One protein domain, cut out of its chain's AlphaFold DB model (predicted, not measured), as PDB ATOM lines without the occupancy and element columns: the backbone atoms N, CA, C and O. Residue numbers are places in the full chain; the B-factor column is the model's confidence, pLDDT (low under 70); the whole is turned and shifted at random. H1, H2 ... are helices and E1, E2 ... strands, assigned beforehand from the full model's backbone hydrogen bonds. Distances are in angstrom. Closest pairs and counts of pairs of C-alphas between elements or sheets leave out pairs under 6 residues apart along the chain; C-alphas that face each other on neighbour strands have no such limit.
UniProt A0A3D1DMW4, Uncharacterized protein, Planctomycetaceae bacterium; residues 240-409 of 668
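What this domain is: This is residues 240 to 409 of the 668 residues of an uncharacterized protein of Planctomycetaceae bacterium (UniProt A0A3D1DMW4). One large, twisted antiparallel sheet of eight strands forms the body, built of two four-stranded halves side by side, E1 to E4 and E5 to E8. The long helix H1 covers one face of the first half, while H2 packs on the opposite face of the second half, which curls round it; E9, H3 and H4 form a tail off the sheet, and residues 337 to 342 of a loop stick out. The printed part has 170 residues with nine named strands and four named helices, in the order E1 E2 E3 E4 H1 E5 E6 E7 E8 H2 E9 H3 H4, and the sheet's order is E4 E3 E2 E1 E5 E6 E7 E8. The class is mixed, helices and strands. The whole is compact, with a radius of gyration of the C-alphas of 17.1 A and spans of 50 by 45 by 39 A.

Where its parts are: Find C-alpha 244 at (124.136, 147.809, 186.101), where E1 begins; it runs to residue 247. Next come E2, residues 250 to 257, 22.9 A long, E3, residues 260 to 267, 23.3 A, and E4, residues 275 to 280, 17.0 A. H1 begins at C-alpha 294, at (132.302, 144.161, 164.659), and runs 24.7 A to residue 310. Read on to E5, residues 315 to 322, 23.3 A, E6, residues 325 to 333, 24.9 A, E7, residues 346 to 355, 24.6 A, and E8, residues 358 to 363, 16.4 A. E7 bends by 71 degrees at residue 349. H2 holds residues 370 to 381, 16.0 A, E9 residues 385 to 389, H3 residues 390 to 397 and H4 residues 405 to 409, ending at C-alpha 409, at (101.498, 152.674, 180.025).

How they stand to each other: Start in the sheet at E1, whose N 246 is 2.8 A from O 317 of its antiparallel neighbour E5, within hydrogen-bond range. E1 E2 E3 E4 is a meander, each strand the antiparallel neighbour of the one before: look at N 252 and O 245, 2.8 A, N 264 and O 253, 2.8 A, and N 277 and O 265, 2.8 A. E5 E6 E7 E8 is a second meander, with N 329 and O 318 at 2.8 A, N 352 and O 328 at 2.8 A, and N 360 and O 353 at 2.9 A. E4 and E8 are the edge strands. H1 is on the sheet at a height of 8.9 A, over E3 and E2, and only just not over E4 and E1, on each of which 2 of its 17 C-alphas fall. It runs slantwise to the strands, at 40 degrees to E2 on the local plane; its closest C-alphas to E3 are those of Leu 303 and Leu 264, 6.5 A. H2 is on the opposite face, giving three layers, helices on both faces of a sheet; its closest C-alphas to E7 are those of Val 380 and Trp 346, 5.9 A. E9 pairs with no named strand, but its residues 385 to 386 pair antiparallel with residues 240 to 241. H3 and H4 are not on the sheet, and they are apart. In H1, H2, H3 and H4 every O i to N i+4 pair is within hydrogen-bond range.

The domain as a whole: The two C-alphas farthest apart are those of Lys 290 and Glu 367, 50.5 A. The printed part, residues 240 to 409, has no cut. The long links are E4 to H1, with 13 residues, and E6 to E7, with 12. Mean pLDDT of the printed part is 83.1; look for values under 70 at residues 270 to 273, 282, 286 to 292, 336 to 337, 341 to 342 and 364 to 366.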
ATOM      1  N   ASP A 240     114.177 154.859 189.565       89.12
ATOM      2  CA  ASP A 240     115.417 155.119 188.857       89.12
ATOM      3  C   ASP A 240     116.309 153.886 189.032       89.12
ATOM      4  O   ASP A 240     116.569 153.458 190.160       89.12
ATOM      5  N   ARG A 241     116.649 153.217 187.930       86.81
ATOM      6  CA  ARG A 241     117.355 151.930 187.969       86.81
ATOM      7  C   ARG A 241     118.850 152.190 187.901       86.81
ATOM      8  O   ARG A 241     119.285 152.953 187.052       86.81
ATOM      9  N   ALA A 242     119.620 151.489 188.729       89.19
ATOM     10  CA  ALA A 242     121.070 151.549 188.629       89.19
ATOM     11  C   ALA A 242     121.564 151.087 187.249       89.19
ATOM     12  O   ALA A 242     121.015 150.138 186.677       89.19
ATOM     13  N   GLU A 243     122.633 151.721 186.769       88.25
ATOM     14  CA  GLU A 243     123.252 151.476 185.457       88.25
ATOM     15  C   GLU A 243     123.535 149.996 185.191       88.25
ATOM     16  O   GLU A 243     123.323 149.490 184.093       88.25
ATOM     17  N   SER A 244     124.021 149.262 186.193       91.25
ATOM     18  CA  SER A 244     124.136 147.809 186.101       91.25
ATOM     19  C   SER A 244     123.710 147.117 187.385       91.25
ATOM     20  O   SER A 244     124.130 147.464 188.486       91.25
ATOM     21  N   VAL A 245     122.913 146.064 187.232       92.38
ATOM     22  CA  VAL A 245     122.451 145.208 188.323       92.38
ATOM     23  C   VAL A 245     122.644 143.750 187.930       92.38
ATOM     24  O   VAL A 245     122.093 143.283 186.934       92.38
ATOM     25  N   VAL A 246     123.377 143.008 188.754       92.31
ATOM     26  CA  VAL A 246     123.474 141.546 188.702       92.31
ATOM     27  C   VAL A 246     122.919 141.002 190.010       92.31
ATOM     28  O   VAL A 246     123.396 141.350 191.087       92.31
ATOM     29  N   ALA A 247     121.895 140.163 189.932       90.62
ATOM     30  CA  ALA A 247     121.165 139.613 191.063       90.62
ATOM     31  C   ALA A 247     121.053 138.092 190.913       90.62
ATOM     32  O   ALA A 247     120.163 137.570 190.236       90.62
ATOM     33  N   GLY A 248     121.971 137.364 191.546       88.19
ATOM     34  CA  GLY A 248     122.082 135.923 191.383       88.19
ATOM     35  C   GLY A 248     122.397 135.572 189.931       88.19
ATOM     36  O   GLY A 248     123.462 135.899 189.415       88.19
ATOM     37  N   ARG A 249     121.432 134.926 189.276       86.25
ATOM     38  CA  ARG A 249     121.490 134.534 187.862       86.25
ATOM     39  C   ARG A 249     120.893 135.565 186.898       86.25
ATOM     40  O   ARG A 249     121.050 135.422 185.689       86.25
ATOM     41  N   HIS A 250     120.180 136.567 187.410       88.50
ATOM     42  CA  HIS A 250     119.519 137.598 186.610       88.50
ATOM     43  C   HIS A 250     120.413 138.822 186.501       88.50
ATOM     44  O   HIS A 250     121.063 139.203 187.472       88.50
ATOM     45  N   PHE A 251     120.454 139.451 185.334       89.19
ATOM     46  CA  PHE A 251     121.342 140.583 185.116       89.19
ATOM     47  C   PHE A 251     120.768 141.584 184.117       89.19
ATOM     48  O   PHE A 251     119.986 141.238 183.233       89.19
ATOM     49  N   SER A 252     121.189 142.832 184.273       90.38
ATOM     50  CA  SER A 252     121.057 143.926 183.319       90.38
ATOM     51  C   SER A 252     122.293 144.787 183.504       90.38
ATOM     52  O   SER A 252     122.444 145.399 184.554       90.38
ATOM     53  N   VAL A 253     123.208 144.756 182.545       89.88
ATOM     54  CA  VAL A 253     124.516 145.403 182.638       89.88
ATOM     55  C   VAL A 253     124.684 146.322 181.447       89.88
ATOM     56  O   VAL A 253     124.596 145.864 180.307       89.88
ATOM     57  N   SER A 254     124.949 147.591 181.724       87.69
ATOM     58  CA  SER A 254     125.119 148.623 180.711       87.69
ATOM     59  C   SER A 254     126.570 149.084 180.629       87.69
ATOM     60  O   SER A 254     127.284 149.184 181.628       87.69
ATOM     61  N   LEU A 255     127.028 149.338 179.407       84.50
ATOM     62  CA  LEU A 255     128.342 149.880 179.105       84.50
ATOM     63  C   LEU A 255     128.195 150.958 178.020       84.50
ATOM     64  O   LEU A 255     127.759 150.634 176.913       84.50
ATOM     65  N   PRO A 256     128.561 152.218 178.302       80.56
ATOM     66  CA  PRO A 256     128.685 153.230 177.260       80.56
ATOM     67  C   PRO A 256     129.948 152.979 176.418       80.56
ATOM     68  O   PRO A 256     131.019 152.725 176.977       80.56
ATOM     69  N   ASP A 257     129.829 153.058 175.091       79.31
ATOM     70  CA  ASP A 257     130.941 152.970 174.131       79.31
ATOM     71  C   ASP A 257     130.646 153.838 172.889       79.31
ATOM     72  O   ASP A 257     129.573 153.729 172.306       79.31
ATOM     73  N   ASN A 258     131.575 154.727 172.510       73.94
ATOM     74  CA  ASN A 258     131.489 155.623 171.336       73.94
ATOM     75  C   ASN A 258     130.115 156.305 171.108       73.94
ATOM     76  O   ASN A 258     129.516 156.162 170.044       73.94
ATOM     77  N   ASP A 259     129.620 157.055 172.099       75.50
ATOM     78  CA  ASP A 259     128.308 157.742 172.091       75.50
ATOM     79  C   ASP A 259     127.073 156.820 172.000       75.50
ATOM     80  O   ASP A 259     125.951 157.312 171.868       75.50
ATOM     81  N   ARG A 260     127.251 155.498 172.127       80.94
ATOM     82  CA  ARG A 260     126.172 154.502 172.191       80.94
ATOM     83  C   ARG A 260     126.135 153.828 173.557       80.94
ATOM     84  O   ARG A 260     127.167 153.605 174.193       80.94
ATOM     85  N   GLN A 261     124.946 153.458 174.012       83.06
ATOM     86  CA  GLN A 261     124.750 152.713 175.252       83.06
ATOM     87  C   GLN A 261     124.398 151.260 174.939       83.06
ATOM     88  O   GLN A 261     123.336 150.960 174.394       83.06
ATOM     89  N   PHE A 262     125.278 150.336 175.321       87.12
ATOM     90  CA  PHE A 262     125.060 148.901 175.163       87.12
ATOM     91  C   PHE A 262     124.536 148.324 176.468       87.12
ATOM     92  O   PHE A 262     125.186 148.457 177.497       87.12
ATOM     93  N   THR A 263     123.391 147.647 176.436       87.88
ATOM     94  CA  THR A 263     122.810 146.987 177.610       87.88
ATOM     95  C   THR A 263     122.631 145.505 177.335       87.88
ATOM     96  O   THR A 263     121.865 145.119 176.456       87.88
ATOM     97  N   LEU A 264     123.314 144.660 178.104       88.56
ATOM     98  CA  LEU A 264     123.120 143.215 178.084       88.56
ATOM     99  C   LEU A 264     122.257 142.813 179.276       88.56
ATOM    100  O   LEU A 264     122.648 143.008 180.427       88.56
ATOM    101  N   ARG A 265     121.094 142.219 179.022       87.81
ATOM    102  CA  ARG A 265     120.195 141.748 180.079       87.81
ATOM    103  C   ARG A 265     119.783 140.311 179.845       87.81
ATOM    104  O   ARG A 265     119.658 139.867 178.710       87.81
ATOM    105  N   GLY A 266     119.564 139.569 180.919       85.50
ATOM    106  CA  GLY A 266     119.243 138.163 180.781       85.50
ATOM    107  C   GLY A 266     119.112 137.393 182.080       85.50
ATOM    108  O   GLY A 266     119.019 137.942 183.179       85.50
ATOM    109  N   THR A 267     119.059 136.077 181.923       84.88
ATOM    110  CA  THR A 267     119.088 135.083 182.990       84.88
ATOM    111  C   THR A 267     119.986 133.932 182.559       84.88
ATOM    112  O   THR A 267     119.742 133.331 181.513       84.88
ATOM    113  N   ILE A 268     120.996 133.623 183.370       82.88
ATOM    114  CA  ILE A 268     121.838 132.436 183.180       82.88
ATOM    115  C   ILE A 268     121.072 131.209 183.683       82.88
ATOM    116  O   ILE A 268     120.506 131.239 184.780       82.88
ATOM    117  N   GLY A 269     121.008 130.155 182.874       70.81
ATOM    118  CA  GLY A 269     120.308 128.921 183.212       70.81
ATOM    119  C   GLY A 269     121.225 127.882 183.857       70.81
ATOM    120  O   GLY A 269     122.276 127.547 183.318       70.81
ATOM    121  N   ASP A 270     120.792 127.297 184.975       62.88
ATOM    122  CA  ASP A 270     121.440 126.116 185.555       62.88
ATOM    123  C   ASP A 270     120.828 124.852 184.939       62.88
ATOM    124  O   ASP A 270     119.798 124.346 185.390       62.88
ATOM    125  N   GLY A 271     121.428 124.358 183.853       57.69
ATOM    126  CA  GLY A 271     120.923 123.183 183.127       57.69
ATOM    127  C   GLY A 271     119.684 123.446 182.256       57.69
ATOM    128  O   GLY A 271     119.128 122.508 181.690       57.69
ATOM    129  N   THR A 272     119.271 124.706 182.113       56.72
ATOM    130  CA  THR A 272     118.306 125.184 181.109       56.72
ATOM    131  C   THR A 272     118.990 126.190 180.177       56.72
ATOM    132  O   THR A 272     119.992 126.773 180.583       56.72
ATOM    133  N   PRO A 273     118.475 126.443 178.961       59.91
ATOM    134  CA  PRO A 273     119.068 127.428 178.056       59.91
ATOM    135  C   PRO A 273     119.181 128.829 178.685       59.91
ATOM    136  O   PRO A 273     118.243 129.289 179.345       59.91
ATOM    137  N   ASP A 274     120.318 129.500 178.457       70.44
ATOM    138  CA  ASP A 274     120.526 130.909 178.814       70.44
ATOM    139  C   ASP A 274     119.532 131.793 178.038       70.44
ATOM    140  O   ASP A 274     119.290 131.585 176.848       70.44
ATOM    141  N   PHE A 275     118.985 132.818 178.691       78.06
ATOM    142  CA  PHE A 275     118.267 133.901 178.016       78.06
ATOM    143  C   PHE A 275     119.129 135.156 178.080       78.06
ATOM    144  O   PHE A 275     119.349 135.676 179.172       78.06
ATOM    145  N   ILE A 276     119.625 135.637 176.939       81.88
ATOM    146  CA  ILE A 276     120.492 136.818 176.865       81.88
ATOM    147  C   ILE A 276     120.026 137.707 175.718       81.88
ATOM    148  O   ILE A 276     119.942 137.275 174.570       81.88
ATOM    149  N   GLU A 277     119.767 138.966 176.036       82.69
ATOM    150  CA  GLU A 277     119.344 139.996 175.102       82.69
ATOM    151  C   GLU A 277     120.343 141.155 175.129       82.69
ATOM    152  O   GLU A 277     120.779 141.589 176.198       82.69
ATOM    153  N   LEU A 278     120.681 141.660 173.942       84.31
ATOM    154  CA  LEU A 278     121.493 142.857 173.769       84.31
ATOM    155  C   LEU A 278     120.609 143.989 173.245       84.31
ATOM    156  O   LEU A 278     119.939 143.836 172.222       84.31
ATOM    157  N   LEU A 279     120.653 145.126 173.931       82.69
ATOM    158  CA  LEU A 279     120.074 146.380 173.478       82.69
ATOM    159  C   LEU A 279     121.184 147.372 173.171       82.69
ATOM    160  O   LEU A 279     122.179 147.436 173.895       82.69
ATOM    161  N   VAL A 280     120.982 148.163 172.127       82.56
ATOM    162  CA  VAL A 280     121.823 149.311 171.811       82.56
ATOM    163  C   VAL A 280     120.937 150.535 171.699       82.56
ATOM    164  O   VAL A 280     119.963 150.516 170.946       82.56
ATOM    165  N   ASP A 281     121.234 151.555 172.502       77.75
ATOM    166  CA  ASP A 281     120.448 152.790 172.607       77.75
ATOM    167  C   ASP A 281     118.958 152.488 172.872       77.75
ATOM    168  O   ASP A 281     118.050 152.995 172.216       77.75
ATOM    169  N   GLY A 282     118.708 151.533 173.778       69.88
ATOM    170  CA  GLY A 282     117.366 151.061 174.142       69.88
ATOM    171  C   GLY A 282     116.681 150.149 173.112       69.88
ATOM    172  O   GLY A 282     115.628 149.579 173.406       69.88
ATOM    173  N   SER A 283     117.275 149.946 171.932       72.56
ATOM    174  CA  SER A 283     116.710 149.125 170.856       72.56
ATOM    175  C   SER A 283     117.299 147.716 170.840       72.56
ATOM    176  O   SER A 283     118.513 147.534 170.873       72.56
ATOM    177  N   LYS A 284     116.436 146.697 170.764       74.50
ATOM    178  CA  LYS A 284     116.850 145.289 170.694       74.50
ATOM    179  C   LYS A 284     117.623 145.013 169.403       74.50
ATOM    180  O   LYS A 284     117.154 145.351 168.317       74.50
ATOM    181  N   VAL A 285     118.775 144.360 169.527       76.75
ATOM    182  CA  VAL A 285     119.576 143.901 168.387       76.75
ATOM    183  C   VAL A 285     119.199 142.464 168.044       76.75
ATOM    184  O   VAL A 285     118.998 141.639 168.938       76.75
ATOM    185  N   ASP A 286     119.103 142.170 166.745       66.88
ATOM    186  CA  ASP A 286     118.825 140.827 166.236       66.88
ATOM    187  C   ASP A 286     119.845 139.818 166.810       66.88
ATOM    188  O   ASP A 286     121.056 140.078 166.747       66.88
ATOM    189  N   PRO A 287     119.395 138.699 167.410       62.06
ATOM    190  CA  PRO A 287     120.286 137.665 167.923       62.06
ATOM    191  C   PRO A 287     121.163 137.018 166.842       62.06
ATOM    192  O   PRO A 287     122.192 136.439 167.196       62.06
ATOM    193  N   GLU A 288     120.813 137.111 165.552       61.75
ATOM    194  CA  GLU A 288     121.654 136.573 164.485       61.75
ATOM    195  C   GLU A 288     122.966 137.357 164.328       61.75
ATOM    196  O   GLU A 288     123.049 138.439 163.744       61.75
ATOM    197  N   GLU A 289     124.040 136.722 164.792       56.53
ATOM    198  CA  GLU A 289     125.415 137.224 164.819       56.53
ATOM    199  C   GLU A 289     125.931 137.734 163.455       56.53
ATOM    200  O   GLU A 289     126.798 138.606 163.387       56.53
ATOM    201  N   LYS A 290     125.371 137.227 162.345       56.69
ATOM    202  CA  LYS A 290     125.744 137.613 160.971       56.69
ATOM    203  C   LYS A 290     125.351 139.044 160.603       56.69
ATOM    204  O   LYS A 290     125.987 139.615 159.720       56.69
ATOM    205  N   ASN A 291     124.346 139.610 161.268       58.28
ATOM    206  CA  ASN A 291     123.836 140.951 160.979       58.28
ATOM    207  C   ASN A 291     124.455 142.032 161.886       58.28
ATOM    208  O   ASN A 291     124.141 143.209 161.725       58.28
ATOM    209  N   GLN A 292     125.341 141.654 162.818       69.31
ATOM    210  CA  GLN A 292     125.959 142.572 163.780       69.31
ATOM    211  C   GLN A 292     127.327 143.076 163.297       69.31
ATOM    212  O   GLN A 292     128.195 142.305 162.859       69.31
ATOM    213  N   ASP A 293     127.551 144.385 163.426       80.81
ATOM    214  CA  ASP A 293     128.854 145.001 163.188       80.81
ATOM    215  C   ASP A 293     129.915 144.493 164.193       80.81
ATOM    216  O   ASP A 293     129.611 143.856 165.207       80.81
ATOM    217  N   ALA A 294     131.193 144.702 163.870       82.19
ATOM    218  CA  ALA A 294     132.302 144.161 164.659       82.19
ATOM    219  C   ALA A 294     132.421 144.799 166.057       82.19
ATOM    220  O   ALA A 294     132.878 144.133 166.986       82.19
ATOM    221  N   GLU A 295     132.005 146.056 166.210       82.88
ATOM    222  CA  GLU A 295     132.024 146.786 167.481       82.88
ATOM    223  C   GLU A 295     130.959 146.222 168.427       82.88
ATOM    224  O   GLU A 295     131.284 145.791 169.533       82.88
ATOM    225  N   THR A 296     129.719 146.083 167.948       83.94
ATOM    226  CA  THR A 296     128.607 145.479 168.697       83.94
ATOM    227  C   THR A 296     128.955 144.068 169.184       83.94
ATOM    228  O   THR A 296     128.691 143.731 170.341       83.94
ATOM    229  N   ARG A 297     129.616 143.254 168.348       82.88
ATOM    230  CA  ARG A 297     130.106 141.922 168.750       82.88
ATOM    231  C   ARG A 297     131.163 141.980 169.851       82.88
ATOM    232  O   ARG A 297     131.045 141.260 170.839       82.88
ATOM    233  N   ALA A 298     132.165 142.847 169.719       86.06
ATOM    234  CA  ALA A 298     133.224 142.977 170.718       86.06
ATOM    235  C   ALA A 298     132.681 143.452 172.081       86.06
ATOM    236  O   ALA A 298     133.075 142.934 173.131       86.06
ATOM    237  N   VAL A 299     131.743 144.407 172.076       87.00
ATOM    238  CA  VAL A 299     131.081 144.883 173.298       87.00
ATOM    239  C   VAL A 299     130.211 143.786 173.915       87.00
ATOM    240  O   VAL A 299     130.273 143.575 175.131       87.00
ATOM    241  N   ARG A 300     129.466 143.028 173.099       87.50
ATOM    242  CA  ARG A 300     128.677 141.872 173.555       87.50
ATOM    243  C   ARG A 300     129.545 140.839 174.267       87.50
ATOM    244  O   ARG A 300     129.235 140.482 175.400       87.50
ATOM    245  N   GLU A 301     130.650 140.405 173.661       87.19
ATOM    246  CA  GLU A 301     131.571 139.433 174.270       87.19
ATOM    247  C   GLU A 301     132.119 139.927 175.618       87.19
ATOM    248  O   GLU A 301     132.215 139.170 176.590       87.19
ATOM    249  N   LYS A 302     132.454 141.220 175.706       88.81
ATOM    250  CA  LYS A 302     132.933 141.848 176.943       88.81
ATOM    251  C   LYS A 302     131.864 141.829 178.040       88.81
ATOM    252  O   LYS A 302     132.180 141.478 179.181       88.81
ATOM    253  N   LEU A 303     130.622 142.180 177.702       88.31
ATOM    254  CA  LEU A 303     129.484 142.155 178.624       88.31
ATOM    255  C   LEU A 303     129.153 140.725 179.068       88.31
ATOM    256  O   LEU A 303     128.995 140.481 180.262       88.31
ATOM    257  N   GLU A 304     129.132 139.760 178.148       88.06
ATOM    258  CA  GLU A 304     128.887 138.349 178.468       88.06
ATOM    259  C   GLU A 304     129.964 137.788 179.403       88.06
ATOM    260  O   GLU A 304     129.652 137.094 180.373       88.06
ATOM    261  N   LYS A 305     131.236 138.131 179.170       88.50
ATOM    262  CA  LYS A 305     132.340 137.730 180.051       88.50
ATOM    263  C   LYS A 305     132.197 138.323 181.453       88.50
ATOM    264  O   LYS A 305     132.425 137.611 182.434       88.50
ATOM    265  N   LEU A 306     131.822 139.599 181.555       87.62
ATOM    266  CA  LEU A 306     131.563 140.257 182.838       87.62
ATOM    267  C   LEU A 306     130.424 139.551 183.582       87.62
ATOM    268  O   LEU A 306     130.602 139.128 184.725       87.62
ATOM    269  N   VAL A 307     129.299 139.344 182.901       88.81
ATOM    270  CA  VAL A 307     128.120 138.662 183.439       88.81
ATOM    271  C   VAL A 307     128.466 137.258 183.927       88.81
ATOM    272  O   VAL A 307     128.199 136.949 185.082       88.81
ATOM    273  N   ARG A 308     129.148 136.429 183.127       87.62
ATOM    274  CA  ARG A 308     129.549 135.070 183.542       87.62
ATOM    275  C   ARG A 308     130.506 135.058 184.741       87.62
ATOM    276  O   ARG A 308     130.580 134.058 185.450       87.62
ATOM    277  N   SER A 309     131.244 136.143 184.981       87.38
ATOM    278  CA  SER A 309     132.159 136.246 186.125       87.38
ATOM    279  C   SER A 309     131.472 136.656 187.437       87.38
ATOM    280  O   SER A 309     131.862 136.166 188.509       87.38
ATOM    281  N   GLU A 310     130.444 137.507 187.346       88.25
ATOM    282  CA  GLU A 310     129.767 138.154 188.482       88.25
ATOM    283  C   GLU A 310     128.404 137.518 188.823       88.25
ATOM    284  O   GLU A 310     128.021 137.487 189.993       88.25
ATOM    285  N   ALA A 311     127.682 136.960 187.844       85.50
ATOM    286  CA  ALA A 311     126.381 136.318 188.036       85.50
ATOM    287  C   ALA A 311     126.544 134.949 188.710       85.50
ATOM    288  O   ALA A 311     126.695 133.910 188.067       85.50
ATOM    289  N   ARG A 312     126.568 134.970 190.043       84.81
ATOM    290  CA  ARG A 312     126.702 133.791 190.898       84.81
ATOM    291  C   ARG A 312     125.493 133.679 191.805       84.81
ATOM    292  O   ARG A 312     125.044 134.674 192.373       84.81
ATOM    293  N   GLU A 313     125.003 132.459 191.996       83.12
ATOM    294  CA  GLU A 313     123.859 132.213 192.869       83.12
ATOM    295  C   GLU A 313     124.109 132.751 194.292       83.12
ATOM    296  O   GLU A 313     125.194 132.605 194.863       83.12
ATOM    297  N   GLY A 314     123.116 133.451 194.849       86.44
ATOM    298  CA  GLY A 314     123.204 134.059 196.179       86.44
ATOM    299  C   GLY A 314     124.096 135.306 196.288       86.44
ATOM    300  O   GLY A 314     124.331 135.771 197.404       86.44
ATOM    301  N   ARG A 315     124.594 135.874 195.183       92.00
ATOM    302  CA  ARG A 315     125.388 137.120 195.159       92.00
ATOM    303  C   ARG A 315     124.670 138.233 194.408       92.00
ATOM    304  O   ARG A 315     123.832 137.960 193.554       92.00
ATOM    305  N   PHE A 316     125.014 139.482 194.707       94.31
ATOM    306  CA  PHE A 316     124.604 140.618 193.887       94.31
ATOM    307  C   PHE A 316     125.750 141.604 193.645       94.31
ATOM    308  O   PHE A 316     126.684 141.707 194.448       94.31
ATOM    309  N   LEU A 317     125.622 142.338 192.545       94.25
ATOM    310  CA  LEU A 317     126.431 143.482 192.152       94.25
ATOM    311  C   LEU A 317     125.482 144.608 191.734       94.25
ATOM    312  O   LEU A 317     124.588 144.384 190.917       94.25
ATOM    313  N   VAL A 318     125.692 145.803 192.268       94.50
ATOM    314  CA  VAL A 318     125.062 147.038 191.786       94.50
ATOM    315  C   VAL A 318     126.160 148.001 191.402       94.50
ATOM    316  O   VAL A 318     127.112 148.170 192.158       94.50
ATOM    317  N   ASP A 319     126.013 148.620 190.248       92.88
ATOM    318  CA  ASP A 319     126.870 149.675 189.745       92.88
ATOM    319  C   ASP A 319     125.975 150.838 189.348       92.88
ATOM    320  O   ASP A 319     125.127 150.682 188.470       92.88
ATOM    321  N   ASP A 320     126.109 151.957 190.046       92.25
ATOM    322  CA  ASP A 320     125.233 153.106 189.869       92.25
ATOM    323  C   ASP A 320     126.022 154.400 189.680       92.25
ATOM    324  O   ASP A 320     127.127 154.559 190.215       92.25
ATOM    325  N   LEU A 321     125.434 155.334 188.935       87.88
ATOM    326  CA  LEU A 321     125.994 156.649 188.655       87.88
ATOM    327  C   LEU A 321     125.120 157.748 189.270       87.88
ATOM    328  O   LEU A 321     123.902 157.783 189.122       87.88
ATOM    329  N   ASP A 322     125.776 158.686 189.945       83.69
ATOM    330  CA  ASP A 322     125.168 159.918 190.440       83.69
ATOM    331  C   ASP A 322     126.068 161.106 190.070       83.69
ATOM    332  O   ASP A 322     127.093 161.400 190.708       83.69
ATOM    333  N   GLY A 323     125.739 161.743 188.944       81.38
ATOM    334  CA  GLY A 323     126.558 162.775 188.319       81.38
ATOM    335  C   GLY A 323     127.930 162.243 187.888       81.38
ATOM    336  O   GLY A 323     128.055 161.534 186.897       81.38
ATOM    337  N   ARG A 324     128.994 162.618 188.614       82.00
ATOM    338  CA  ARG A 324     130.379 162.151 188.361       82.00
ATOM    339  C   ARG A 324     130.855 161.082 189.348       82.00
ATOM    340  O   ARG A 324     132.021 160.690 189.304       82.00
ATOM    341  N   ARG A 325     129.994 160.680 190.285       88.75
ATOM    342  CA  ARG A 325     130.292 159.663 191.292       88.75
ATOM    343  C   ARG A 325     129.743 158.330 190.800       88.75
ATOM    344  O   ARG A 325     128.603 158.271 190.359       88.75
ATOM    345  N   ARG A 326     130.540 157.273 190.904       90.88
ATOM    346  CA  ARG A 326     130.127 155.894 190.629       90.88
ATOM    347  C   ARG A 326     130.203 155.089 191.911       90.88
ATOM    348  O   ARG A 326     131.238 155.121 192.582       90.88
ATOM    349  N   LEU A 327     129.139 154.374 192.243       92.19
ATOM    350  CA  LEU A 327     129.068 153.524 193.421       92.19
ATOM    351  C   LEU A 327     128.878 152.072 193.000       92.19
ATOM    352  O   LEU A 327     127.874 151.708 192.397       92.19
ATOM    353  N   LEU A 328     129.843 151.239 193.374       93.25
ATOM    354  CA  LEU A 328     129.808 149.801 193.162       93.25
ATOM    355  C   LEU A 328     129.550 149.097 194.496       93.25
ATOM    356  O   LEU A 328     130.351 149.212 195.425       93.25
ATOM    357  N   ILE A 329     128.465 148.337 194.583       94.12
ATOM    358  CA  ILE A 329     128.065 147.588 195.774       94.12
ATOM    359  C   ILE A 329     128.123 146.102 195.447       94.12
ATOM    360  O   ILE A 329     127.487 145.643 194.498       94.12
ATOM    361  N   ARG A 330     128.859 145.331 196.247       94.25
ATOM    362  CA  ARG A 330     128.851 143.864 196.177       94.25
ATOM    363  C   ARG A 330     128.301 143.289 197.459       94.25
ATOM    364  O   ARG A 330     128.570 143.809 198.540       94.25
ATOM    365  N   GLY A 331     127.580 142.183 197.354       93.44
ATOM    366  CA  GLY A 331     127.079 141.511 198.539       93.44
ATOM    367  C   GLY A 331     126.438 140.165 198.280       93.44
ATOM    368  O   GLY A 331     126.608 139.543 197.227       93.44
ATOM    369  N   ARG A 332     125.694 139.705 199.284       92.62
ATOM    370  CA  ARG A 332     124.972 138.434 199.265       92.62
ATOM    371  C   ARG A 332     123.464 138.643 199.296       92.62
ATOM    372  O   ARG A 332     122.956 139.557 199.946       92.62
ATOM    373  N   ILE A 333     122.758 137.744 198.629       88.94
ATOM    374  CA  ILE A 333     121.304 137.635 198.647       88.94
ATOM    375  C   ILE A 333     120.951 136.577 199.690       88.94
ATOM    376  O   ILE A 333     121.413 135.438 199.609       88.94
ATOM    377  N   ARG A 334     120.168 136.952 200.704       85.25
ATOM    378  CA  ARG A 334     119.677 135.991 201.695       85.25
ATOM    379  C   ARG A 334     118.660 135.065 201.049       85.25
ATOM    380  O   ARG A 334     117.782 135.519 200.321       85.25
ATOM    381  N   ASP A 335     118.752 133.787 201.398       73.94
ATOM    382  CA  ASP A 335     117.737 132.791 201.065       73.94
ATOM    383  C   ASP A 335     116.373 133.257 201.616       73.94
ATOM    384  O   ASP A 335     116.234 133.388 202.842       73.94
ATOM    385  N   PRO A 336     115.375 133.535 200.754       65.88
ATOM    386  CA  PRO A 336     114.106 134.076 201.214       65.88
ATOM    387  C   PRO A 336     113.311 133.090 202.090       65.88
ATOM    388  O   PRO A 336     112.507 133.545 202.898       65.88
ATOM    389  N   LEU A 337     113.600 131.778 202.035       61.88
ATOM    390  CA  LEU A 337     112.994 130.774 202.926       61.88
ATOM    391  C   LEU A 337     113.589 130.769 204.338       61.88
ATOM    392  O   LEU A 337     112.941 130.326 205.287       61.88
ATOM    393  N   LYS A 338     114.851 131.188 204.481       70.06
ATOM    394  CA  LYS A 338     115.583 131.137 205.759       70.06
ATOM    395  C   LYS A 338     115.662 132.492 206.443       70.06
ATOM    396  O   LYS A 338     115.854 132.538 207.658       70.06
ATOM    397  N   LYS A 339     115.544 133.587 205.684       74.44
ATOM    398  CA  LYS A 339     115.527 134.937 206.248       74.44
ATOM    399  C   LYS A 339     114.259 135.132 207.077       74.44
ATOM    400  O   LYS A 339     113.173 134.682 206.708       74.44
ATOM    401  N   ARG A 340     114.370 135.834 208.204       72.56
ATOM    402  CA  ARG A 340     113.168 136.289 208.920       72.56
ATOM    403  C   ARG A 340     112.449 137.329 208.065       72.56
ATOM    404  O   ARG A 340     113.082 138.080 207.335       72.56
ATOM    405  N   ARG A 341     111.128 137.442 208.215       69.62
ATOM    406  CA  ARG A 341     110.308 138.388 207.434       69.62
ATOM    407  C   ARG A 341     110.753 139.855 207.484       69.62
ATOM    408  O   ARG A 341     110.408 140.575 206.559       69.62
ATOM    409  N   ALA A 342     111.449 140.263 208.547       69.81
ATOM    410  CA  ALA A 342     111.952 141.623 208.763       69.81
ATOM    411  C   ALA A 342     113.432 141.805 208.366       69.81
ATOM    412  O   ALA A 342     114.019 142.844 208.649       69.81
ATOM    413  N   GLU A 343     114.074 140.773 207.811       77.88
ATOM    414  CA  GLU A 343     115.457 140.859 207.347       77.88
ATOM    415  C   GLU A 343     115.506 141.246 205.870       77.88
ATOM    416  O   GLU A 343     114.888 140.587 205.028       77.88
ATOM    417  N   SER A 344     116.335 142.244 205.556       77.94
ATOM    418  CA  SER A 344     116.581 142.686 204.186       77.94
ATOM    419  C   SER A 344     117.038 141.532 203.297       77.94
ATOM    420  O   SER A 344     117.873 140.703 203.682       77.94
ATOM    421  N   ALA A 345     116.509 141.498 202.073       83.19
ATOM    422  CA  ALA A 345     116.863 140.484 201.086       83.19
ATOM    423  C   ALA A 345     118.343 140.566 200.685       83.19
ATOM    424  O   ALA A 345     119.003 139.538 200.532       83.19
ATOM    425  N   TRP A 346     118.866 141.780 200.515       90.62
ATOM    426  CA  TRP A 346     120.250 142.029 200.131       90.62
ATOM    427  C   TRP A 346     121.062 142.506 201.329       90.62
ATOM    428  O   TRP A 346     120.606 143.314 202.134       90.62
ATOM    429  N   VAL A 347     122.275 141.975 201.449       91.06
ATOM    430  CA  VAL A 347     123.255 142.384 202.454       91.06
ATOM    431  C   VAL A 347     124.532 142.755 201.725       91.06
ATOM    432  O   VAL A 347     125.203 141.876 201.179       91.06
ATOM    433  N   ALA A 348     124.852 144.045 201.709       91.12
ATOM    434  CA  ALA A 348     126.113 144.529 201.170       91.12
ATOM    435  C   ALA A 348     127.295 143.991 201.990       91.12
ATOM    436  O   ALA A 348     127.224 143.874 203.211       91.12
ATOM    437  N   GLU A 349     128.368 143.633 201.291       91.06
ATOM    438  CA  GLU A 349     129.634 143.143 201.845       91.06
ATOM    439  C   GLU A 349     130.781 144.127 201.575       91.06
ATOM    440  O   GLU A 349     131.718 144.208 202.370       91.06
ATOM    441  N   SER A 350     130.704 144.893 200.482       90.25
ATOM    442  CA  SER A 350     131.659 145.951 200.172       90.25
ATOM    443  C   SER A 350     131.045 147.066 199.332       90.25
ATOM    444  O   SER A 350     130.105 146.848 198.561       90.25
ATOM    445  N   TYR A 351     131.631 148.255 199.469       91.50
ATOM    446  CA  TYR A 351     131.274 149.448 198.711       91.50
ATOM    447  C   TYR A 351     132.535 150.028 198.077       91.50
ATOM    448  O   TYR A 351     133.543 150.195 198.759       91.50
ATOM    449  N   THR A 352     132.493 150.369 196.795       91.12
ATOM    450  CA  THR A 352     133.577 151.085 196.117       91.12
ATOM    451  C   THR A 352     133.016 152.352 195.499       91.12
ATOM    452  O   THR A 352     132.174 152.286 194.608       91.12
ATOM    453  N   LEU A 353     133.497 153.498 195.969       90.75
ATOM    454  CA  LEU A 353     133.157 154.810 195.439       90.75
ATOM    455  C   LEU A 353     134.273 155.282 194.510       90.75
ATOM    456  O   LEU A 353     135.436 155.350 194.914       90.75
ATOM    457  N   VAL A 354     133.915 155.646 193.285       88.75
ATOM    458  CA  VAL A 354     134.809 156.296 192.327       88.75
ATOM    459  C   VAL A 354     134.319 157.723 192.113       88.75
ATOM    460  O   VAL A 354     133.173 157.937 191.725       88.75
ATOM    461  N   ALA A 355     135.169 158.711 192.381       85.88
ATOM    462  CA  ALA A 355     134.872 160.127 192.182       85.88
ATOM    463  C   ALA A 355     136.060 160.806 191.483       85.88
ATOM    464  O   ALA A 355     137.074 161.122 192.112       85.88
ATOM    465  N   GLY A 356     135.946 161.010 190.165       81.00
ATOM    466  CA  GLY A 356     137.082 161.416 189.329       81.00
ATOM    467  C   GLY A 356     138.178 160.345 189.341       81.00
ATOM    468  O   GLY A 356     137.886 159.171 189.146       81.00
ATOM    469  N   ASP A 357     139.419 160.733 189.641       77.94
ATOM    470  CA  ASP A 357     140.565 159.808 189.694       77.94
ATOM    471  C   ASP A 357     140.697 159.058 191.033       77.94
ATOM    472  O   ASP A 357     141.621 158.264 191.227       77.94
ATOM    473  N   ARG A 358     139.817 159.331 192.006       82.44
ATOM    474  CA  ARG A 358     139.874 158.712 193.335       82.44
ATOM    475  C   ARG A 358     138.928 157.524 193.407       82.44
ATOM    476  O   ARG A 358     137.716 157.700 193.322       82.44
ATOM    477  N   THR A 359     139.491 156.349 193.661       86.69
ATOM    478  CA  THR A 359     138.753 155.127 193.997       86.69
ATOM    479  C   THR A 359     138.971 154.810 195.468       86.69
ATOM    480  O   THR A 359     140.109 154.617 195.895       86.69
ATOM    481  N   GLN A 360     137.892 154.748 196.242       84.62
ATOM    482  CA  GLN A 360     137.920 154.363 197.649       84.62
ATOM    483  C   GLN A 360     137.015 153.153 197.862       84.62
ATOM    484  O   GLN A 360     135.826 153.197 197.553       84.62
ATOM    485  N   THR A 361     137.579 152.070 198.392       83.81
ATOM    486  CA  THR A 361     136.823 150.880 198.788       83.81
ATOM    487  C   THR A 361     136.648 150.891 200.295       83.81
ATOM    488  O   THR A 361     137.630 151.005 201.019       83.81
ATOM    489  N   PHE A 362     135.403 150.764 200.740       80.69
ATOM    490  CA  PHE A 362     135.011 150.746 202.139       80.69
ATOM    491  C   PHE A 362     134.670 149.318 202.561       80.69
ATOM    492  O   PHE A 362     133.880 148.626 201.902       80.69
ATOM    493  N   ALA A 363     135.253 148.878 203.675       70.19
ATOM    494  CA  ALA A 363     134.804 147.671 204.363       70.19
ATOM    495  C   ALA A 363     133.519 147.956 205.163       70.19
ATOM    496  O   ALA A 363     133.283 149.084 205.578       70.19
ATOM    497  N   LEU A 364     132.711 146.928 205.454       68.75
ATOM    498  CA  LEU A 364     131.479 147.038 206.265       68.75
ATOM    499  C   LEU A 364     131.664 147.740 207.628       68.75
ATOM    500  O   LEU A 364     130.708 148.273 208.178       68.75
ATOM    501  N   SER A 365     132.873 147.690 208.193       60.28
ATOM    502  CA  SER A 365     133.225 148.322 209.470       60.28
ATOM    503  C   SER A 365     133.605 149.799 209.353       60.28
ATOM    504  O   SER A 365     133.787 150.451 210.378       60.28
ATOM    505  N   GLU A 366     133.796 150.313 208.139       68.88
ATOM    506  CA  GLU A 366     134.202 151.693 207.887       68.88
ATOM    507  C   GLU A 366     132.976 152.580 207.660       68.88
ATOM    508  O   GLU A 366     132.017 152.202 206.986       68.88
ATOM    509  N   GLU A 367     132.994 153.785 208.229       73.75
ATOM    510  CA  GLU A 367     131.885 154.720 208.074       73.75
ATOM    511  C   GLU A 367     131.864 155.317 206.663       73.75
ATOM    512  O   GLU A 367     132.684 156.163 206.305       73.75
ATOM    513  N   LEU A 368     130.867 154.916 205.872       81.00
ATOM    514  CA  LEU A 368     130.508 155.608 204.635       81.00
ATOM    515  C   LEU A 368     130.092 157.058 204.938       81.00
ATOM    516  O   LEU A 368     129.364 157.266 205.923       81.00
ATOM    517  N   PRO A 369     130.460 158.036 204.084       84.12
ATOM    518  CA  PRO A 369     129.882 159.377 204.124       84.12
ATOM    519  C   PRO A 369     128.352 159.308 204.111       84.12
ATOM    520  O   PRO A 369     127.793 158.478 203.397       84.12
ATOM    521  N   ALA A 370     127.673 160.172 204.872       83.56
ATOM    522  CA  ALA A 370     126.222 160.080 205.082       83.56
ATOM    523  C   ALA A 370     125.412 160.048 203.769       83.56
ATOM    524  O   ALA A 370     124.557 159.185 203.617       83.56
ATOM    525  N   GLU A 371     125.749 160.907 202.800       82.56
ATOM    526  CA  GLU A 371     125.102 160.930 201.475       82.56
ATOM    527  C   GLU A 371     125.281 159.611 200.707       82.56
ATOM    528  O   GLU A 371     124.340 159.083 200.124       82.56
ATOM    529  N   VAL A 372     126.494 159.048 200.723       85.44
ATOM    530  CA  VAL A 372     126.806 157.792 200.023       85.44
ATOM    531  C   VAL A 372     126.159 156.609 200.737       85.44
ATOM    532  O   VAL A 372     125.774 155.639 200.094       85.44
ATOM    533  N   ARG A 373     126.018 156.685 202.064       87.75
ATOM    534  CA  ARG A 373     125.317 155.680 202.861       87.75
ATOM    535  C   ARG A 373     123.833 155.652 202.528       87.75
ATOM    536  O   ARG A 373     123.324 154.575 202.272       87.75
ATOM    537  N   GLU A 374     123.166 156.803 202.475       87.94
ATOM    538  CA  GLU A 374     121.750 156.881 202.095       87.94
ATOM    539  C   GLU A 374     121.527 156.351 200.672       87.94
ATOM    540  O   GLU A 374     120.654 155.511 200.457       87.94
ATOM    541  N   TRP A 375     122.397 156.741 199.734       88.94
ATOM    542  CA  TRP A 375     122.403 156.223 198.365       88.94
ATOM    543  C   TRP A 375     122.563 154.694 198.319       88.94
ATOM    544  O   TRP A 375     121.794 153.992 197.659       88.94
ATOM    545  N   ALA A 376     123.541 154.161 199.052       90.00
ATOM    546  CA  ALA A 376     123.809 152.731 199.106       90.00
ATOM    547  C   ALA A 376     122.679 151.944 199.786       90.00
ATOM    548  O   ALA A 376     122.291 150.880 199.303       90.00
ATOM    549  N   ASP A 377     122.152 152.456 200.897       89.12
ATOM    550  CA  ASP A 377     121.086 151.826 201.672       89.12
ATOM    551  C   ASP A 377     119.793 151.760 200.859       89.12
ATOM    552  O   ASP A 377     119.125 150.723 200.869       89.12
ATOM    553  N   GLU A 378     119.464 152.810 200.098       90.12
ATOM    554  CA  GLU A 378     118.308 152.796 199.201       90.12
ATOM    555  C   GLU A 378     118.473 151.753 198.085       90.12
ATOM    556  O   GLU A 378     117.583 150.917 197.896       90.12
ATOM    557  N   LEU A 379     119.632 151.726 197.413       91.81
ATOM    558  CA  LEU A 379     119.936 150.736 196.374       91.81
ATOM    559  C   LEU A 379     119.863 149.302 196.907       91.81
ATOM    560  O   LEU A 379     119.343 148.415 196.234       91.81
ATOM    561  N   VAL A 380     120.364 149.045 198.115       91.25
ATOM    562  CA  VAL A 380     120.308 147.712 198.732       91.25
ATOM    563  C   VAL A 380     118.878 147.361 199.145       91.25
ATOM    564  O   VAL A 380     118.428 146.242 198.886       91.25
ATOM    565  N   ALA A 381     118.137 148.299 199.740       87.81
ATOM    566  CA  ALA A 381     116.763 148.084 200.191       87.81
ATOM    567  C   ALA A 381     115.796 147.828 199.026       87.81
ATOM    568  O   ALA A 381     114.915 146.976 199.135       87.81
ATOM    569  N   LEU A 382     115.972 148.530 197.905       88.44
ATOM    570  CA  LEU A 382     115.141 148.396 196.705       88.44
ATOM    571  C   LEU A 382     115.765 147.505 195.625       88.44
ATOM    572  O   LEU A 382     115.215 147.393 194.526       88.44
ATOM    573  N   GLN A 383     116.858 146.822 195.963       90.81
ATOM    574  CA  GLN A 383     117.501 145.790 195.155       90.81
ATOM    575  C   GLN A 383     117.955 146.286 193.770       90.81
ATOM    576  O   GLN A 383     117.682 145.649 192.753       90.81
ATOM    577  N   GLY A 384     118.667 147.416 193.741       89.19
ATOM    578  CA  GLY A 384     119.239 148.036 192.542       89.19
ATOM    579  C   GLY A 384     118.397 149.167 191.947       89.19
ATOM    580  O   GLY A 384     118.582 149.515 190.783       89.19
ATOM    581  N   MET A 385     117.459 149.719 192.718       90.56
ATOM    582  CA  MET A 385     116.618 150.847 192.308       90.56
ATOM    583  C   MET A 385     116.657 151.968 193.345       90.56
ATOM    584  O   MET A 385     116.912 151.726 194.521       90.56
ATOM    585  N   ARG A 386     116.334 153.182 192.911       91.12
ATOM    586  CA  ARG A 386     116.071 154.358 193.744       91.12
ATOM    587  C   ARG A 386     114.688 154.909 193.438       91.12
ATOM    588  O   ARG A 386     114.070 154.545 192.433       91.12
ATOM    589  N   ARG A 387     114.170 155.775 194.304       90.94
ATOM    590  CA  ARG A 387     112.902 156.472 194.073       90.94
ATOM    591  C   ARG A 387     113.137 157.955 193.921       90.94
ATOM    592  O   ARG A 387     113.570 158.631 194.845       90.94
ATOM    593  N   VAL A 388     112.709 158.474 192.782       91.19
ATOM    594  CA  VAL A 388     112.797 159.898 192.473       91.19
ATOM    595  C   VAL A 388     111.410 160.461 192.190       91.19
ATOM    596  O   VAL A 388     110.482 159.752 191.787       91.19
ATOM    597  N   GLY A 389     111.228 161.754 192.448       93.06
ATOM    598  CA  GLY A 389     110.008 162.455 192.059       93.06
ATOM    599  C   GLY A 389     110.026 162.733 190.560       93.06
ATOM    600  O   GLY A 389     110.962 163.360 190.079       93.06
ATOM    601  N   LEU A 390     108.982 162.338 189.827       90.12
ATOM    602  CA  LEU A 390     108.915 162.477 188.367       90.12
ATOM    603  C   LEU A 390     109.137 163.922 187.899       90.12
ATOM    604  O   LEU A 390     109.902 164.168 186.976       90.12
ATOM    605  N   ILE A 391     108.482 164.885 188.554       89.50
ATOM    606  CA  ILE A 391     108.606 166.309 188.207       89.50
ATOM    607  C   ILE A 391     110.026 166.818 188.492       89.50
ATOM    608  O   ILE A 391     110.563 167.584 187.698       89.50
ATOM    609  N   GLY A 392     110.632 166.375 189.600       88.31
ATOM    610  CA  GLY A 392     112.012 166.721 189.951       88.31
ATOM    611  C   GLY A 392     113.001 166.161 188.935       88.31
ATOM    612  O   GLY A 392     113.785 166.916 188.374       88.31
ATOM    613  N   TYR A 393     112.863 164.877 188.597       88.56
ATOM    614  CA  TYR A 393     113.702 164.208 187.606       88.56
ATOM    615  C   TYR A 393     113.645 164.906 186.243       88.56
ATOM    616  O   TYR A 393     114.688 165.198 185.668       88.56
ATOM    617  N   ILE A 394     112.442 165.233 185.748       87.69
ATOM    618  CA  ILE A 394     112.275 165.961 184.479       87.69
ATOM    619  C   ILE A 394     112.924 167.349 184.556       87.69
ATOM    620  O   ILE A 394     113.540 167.789 183.589       87.69
ATOM    621  N   GLY A 395     112.796 168.039 185.692       88.38
ATOM    622  CA  GLY A 395     113.429 169.340 185.906       88.38
ATOM    623  C   GLY A 395     114.959 169.280 185.884       88.38
ATOM    624  O   GLY A 395     115.590 170.206 185.381       88.38
ATOM    625  N   GLU A 396     115.545 168.199 186.397       86.75
ATOM    626  CA  GLU A 396     116.997 167.996 186.479       86.75
ATOM    627  C   GLU A 396     117.606 167.457 185.176       86.75
ATOM    628  O   GLU A 396     118.653 167.935 184.745       86.75
ATOM    629  N   HIS A 397     116.945 166.493 184.530       82.38
ATOM    630  CA  HIS A 397     117.478 165.748 183.383       82.38
ATOM    631  C   HIS A 397     116.913 166.223 182.036       82.38
ATOM    632  O   HIS A 397     117.394 165.814 180.983       82.38
ATOM    633  N   GLY A 398     115.882 167.075 182.038       82.50
ATOM    634  CA  GLY A 398     115.244 167.590 180.823       82.50
ATOM    635  C   GLY A 398     114.394 166.566 180.058       82.50
ATOM    636  O   GLY A 398     113.933 166.866 178.958       82.50
ATOM    637  N   GLY A 399     114.164 165.377 180.624       82.25
ATOM    638  CA  GLY A 399     113.457 164.270 179.980       82.25
ATOM    639  C   GLY A 399     112.849 163.282 180.977       82.25
ATOM    640  O   GLY A 399     112.993 163.424 182.192       82.25
ATOM    641  N   LEU A 400     112.126 162.287 180.459       84.00
ATOM    642  CA  LEU A 400     111.616 161.184 181.274       84.00
ATOM    643  C   LEU A 400     112.757 160.216 181.637       84.00
ATOM    644  O   LEU A 400     113.687 160.076 180.847       84.00
ATOM    645  N   PRO A 401     112.676 159.527 182.791       82.94
ATOM    646  CA  PRO A 401     113.578 158.422 183.108       82.94
ATOM    647  C   PRO A 401     113.629 157.384 181.987       82.94
ATOM    648  O   PRO A 401     112.592 157.117 181.362       82.94
ATOM    649  N   ASP A 402     114.801 156.781 181.772       78.25
ATOM    650  CA  ASP A 402     114.993 155.711 180.789       78.25
ATOM    651  C   ASP A 402     114.327 154.413 181.271       78.25
ATOM    652  O   ASP A 402     114.911 153.528 181.897       78.25
ATOM    653  N   LEU A 403     113.018 154.348 181.048       80.81
ATOM    654  CA  LEU A 403     112.159 153.231 181.391       80.81
ATOM    655  C   LEU A 403     111.412 152.793 180.138       80.81
ATOM    656  O   LEU A 403     111.141 153.579 179.228       80.81
ATOM    657  N   ASN A 404     110.958 151.543 180.127       79.00
ATOM    658  CA  ASN A 404     110.063 151.061 179.087       79.00
ATOM    659  C   ASN A 404     108.660 151.657 179.310       79.00
ATOM    660  O   ASN A 404     107.749 151.026 179.846       79.00
ATOM    661  N   TRP A 405     108.466 152.909 178.898       80.81
ATOM    662  CA  TRP A 405     107.194 153.617 179.046       80.81
ATOM    663  C   TRP A 405     106.049 152.915 178.313       80.81
ATOM    664  O   TRP A 405     104.902 152.997 178.751       80.81
ATOM    665  N   ALA A 406     106.345 152.141 177.264       77.50
ATOM    666  CA  ALA A 406     105.342 151.338 176.578       77.50
ATOM    667  C   ALA A 406     104.737 150.254 177.490       77.50
ATOM    668  O   ALA A 406     103.512 150.148 177.546       77.50
ATOM    669  N   ILE A 407     105.546 149.486 178.241       79.38
ATOM    670  CA  ILE A 407     105.006 148.476 179.174       79.38
ATOM    671  C   ILE A 407     104.321 149.128 180.379       79.38
ATOM    672  O   ILE A 407     103.269 148.656 180.804       79.38
ATOM    673  N   ILE A 408     104.862 150.241 180.889       86.00
ATOM    674  CA  ILE A 408     104.291 150.980 182.027       86.00
ATOM    675  C   ILE A 408     102.914 151.549 181.670       86.00
ATOM    676  O   ILE A 408     101.975 151.480 182.465       86.00
ATOM    677  N   ILE A 409     102.764 152.089 180.462       83.69
ATOM    678  CA  ILE A 409     101.498 152.674 180.025       83.69
ATOM    679  C   ILE A 409     100.511 151.586 179.596       83.69
ATOM    680  O   ILE A 409      99.327 151.719 179.890       83.69
TER     681      ILE A 409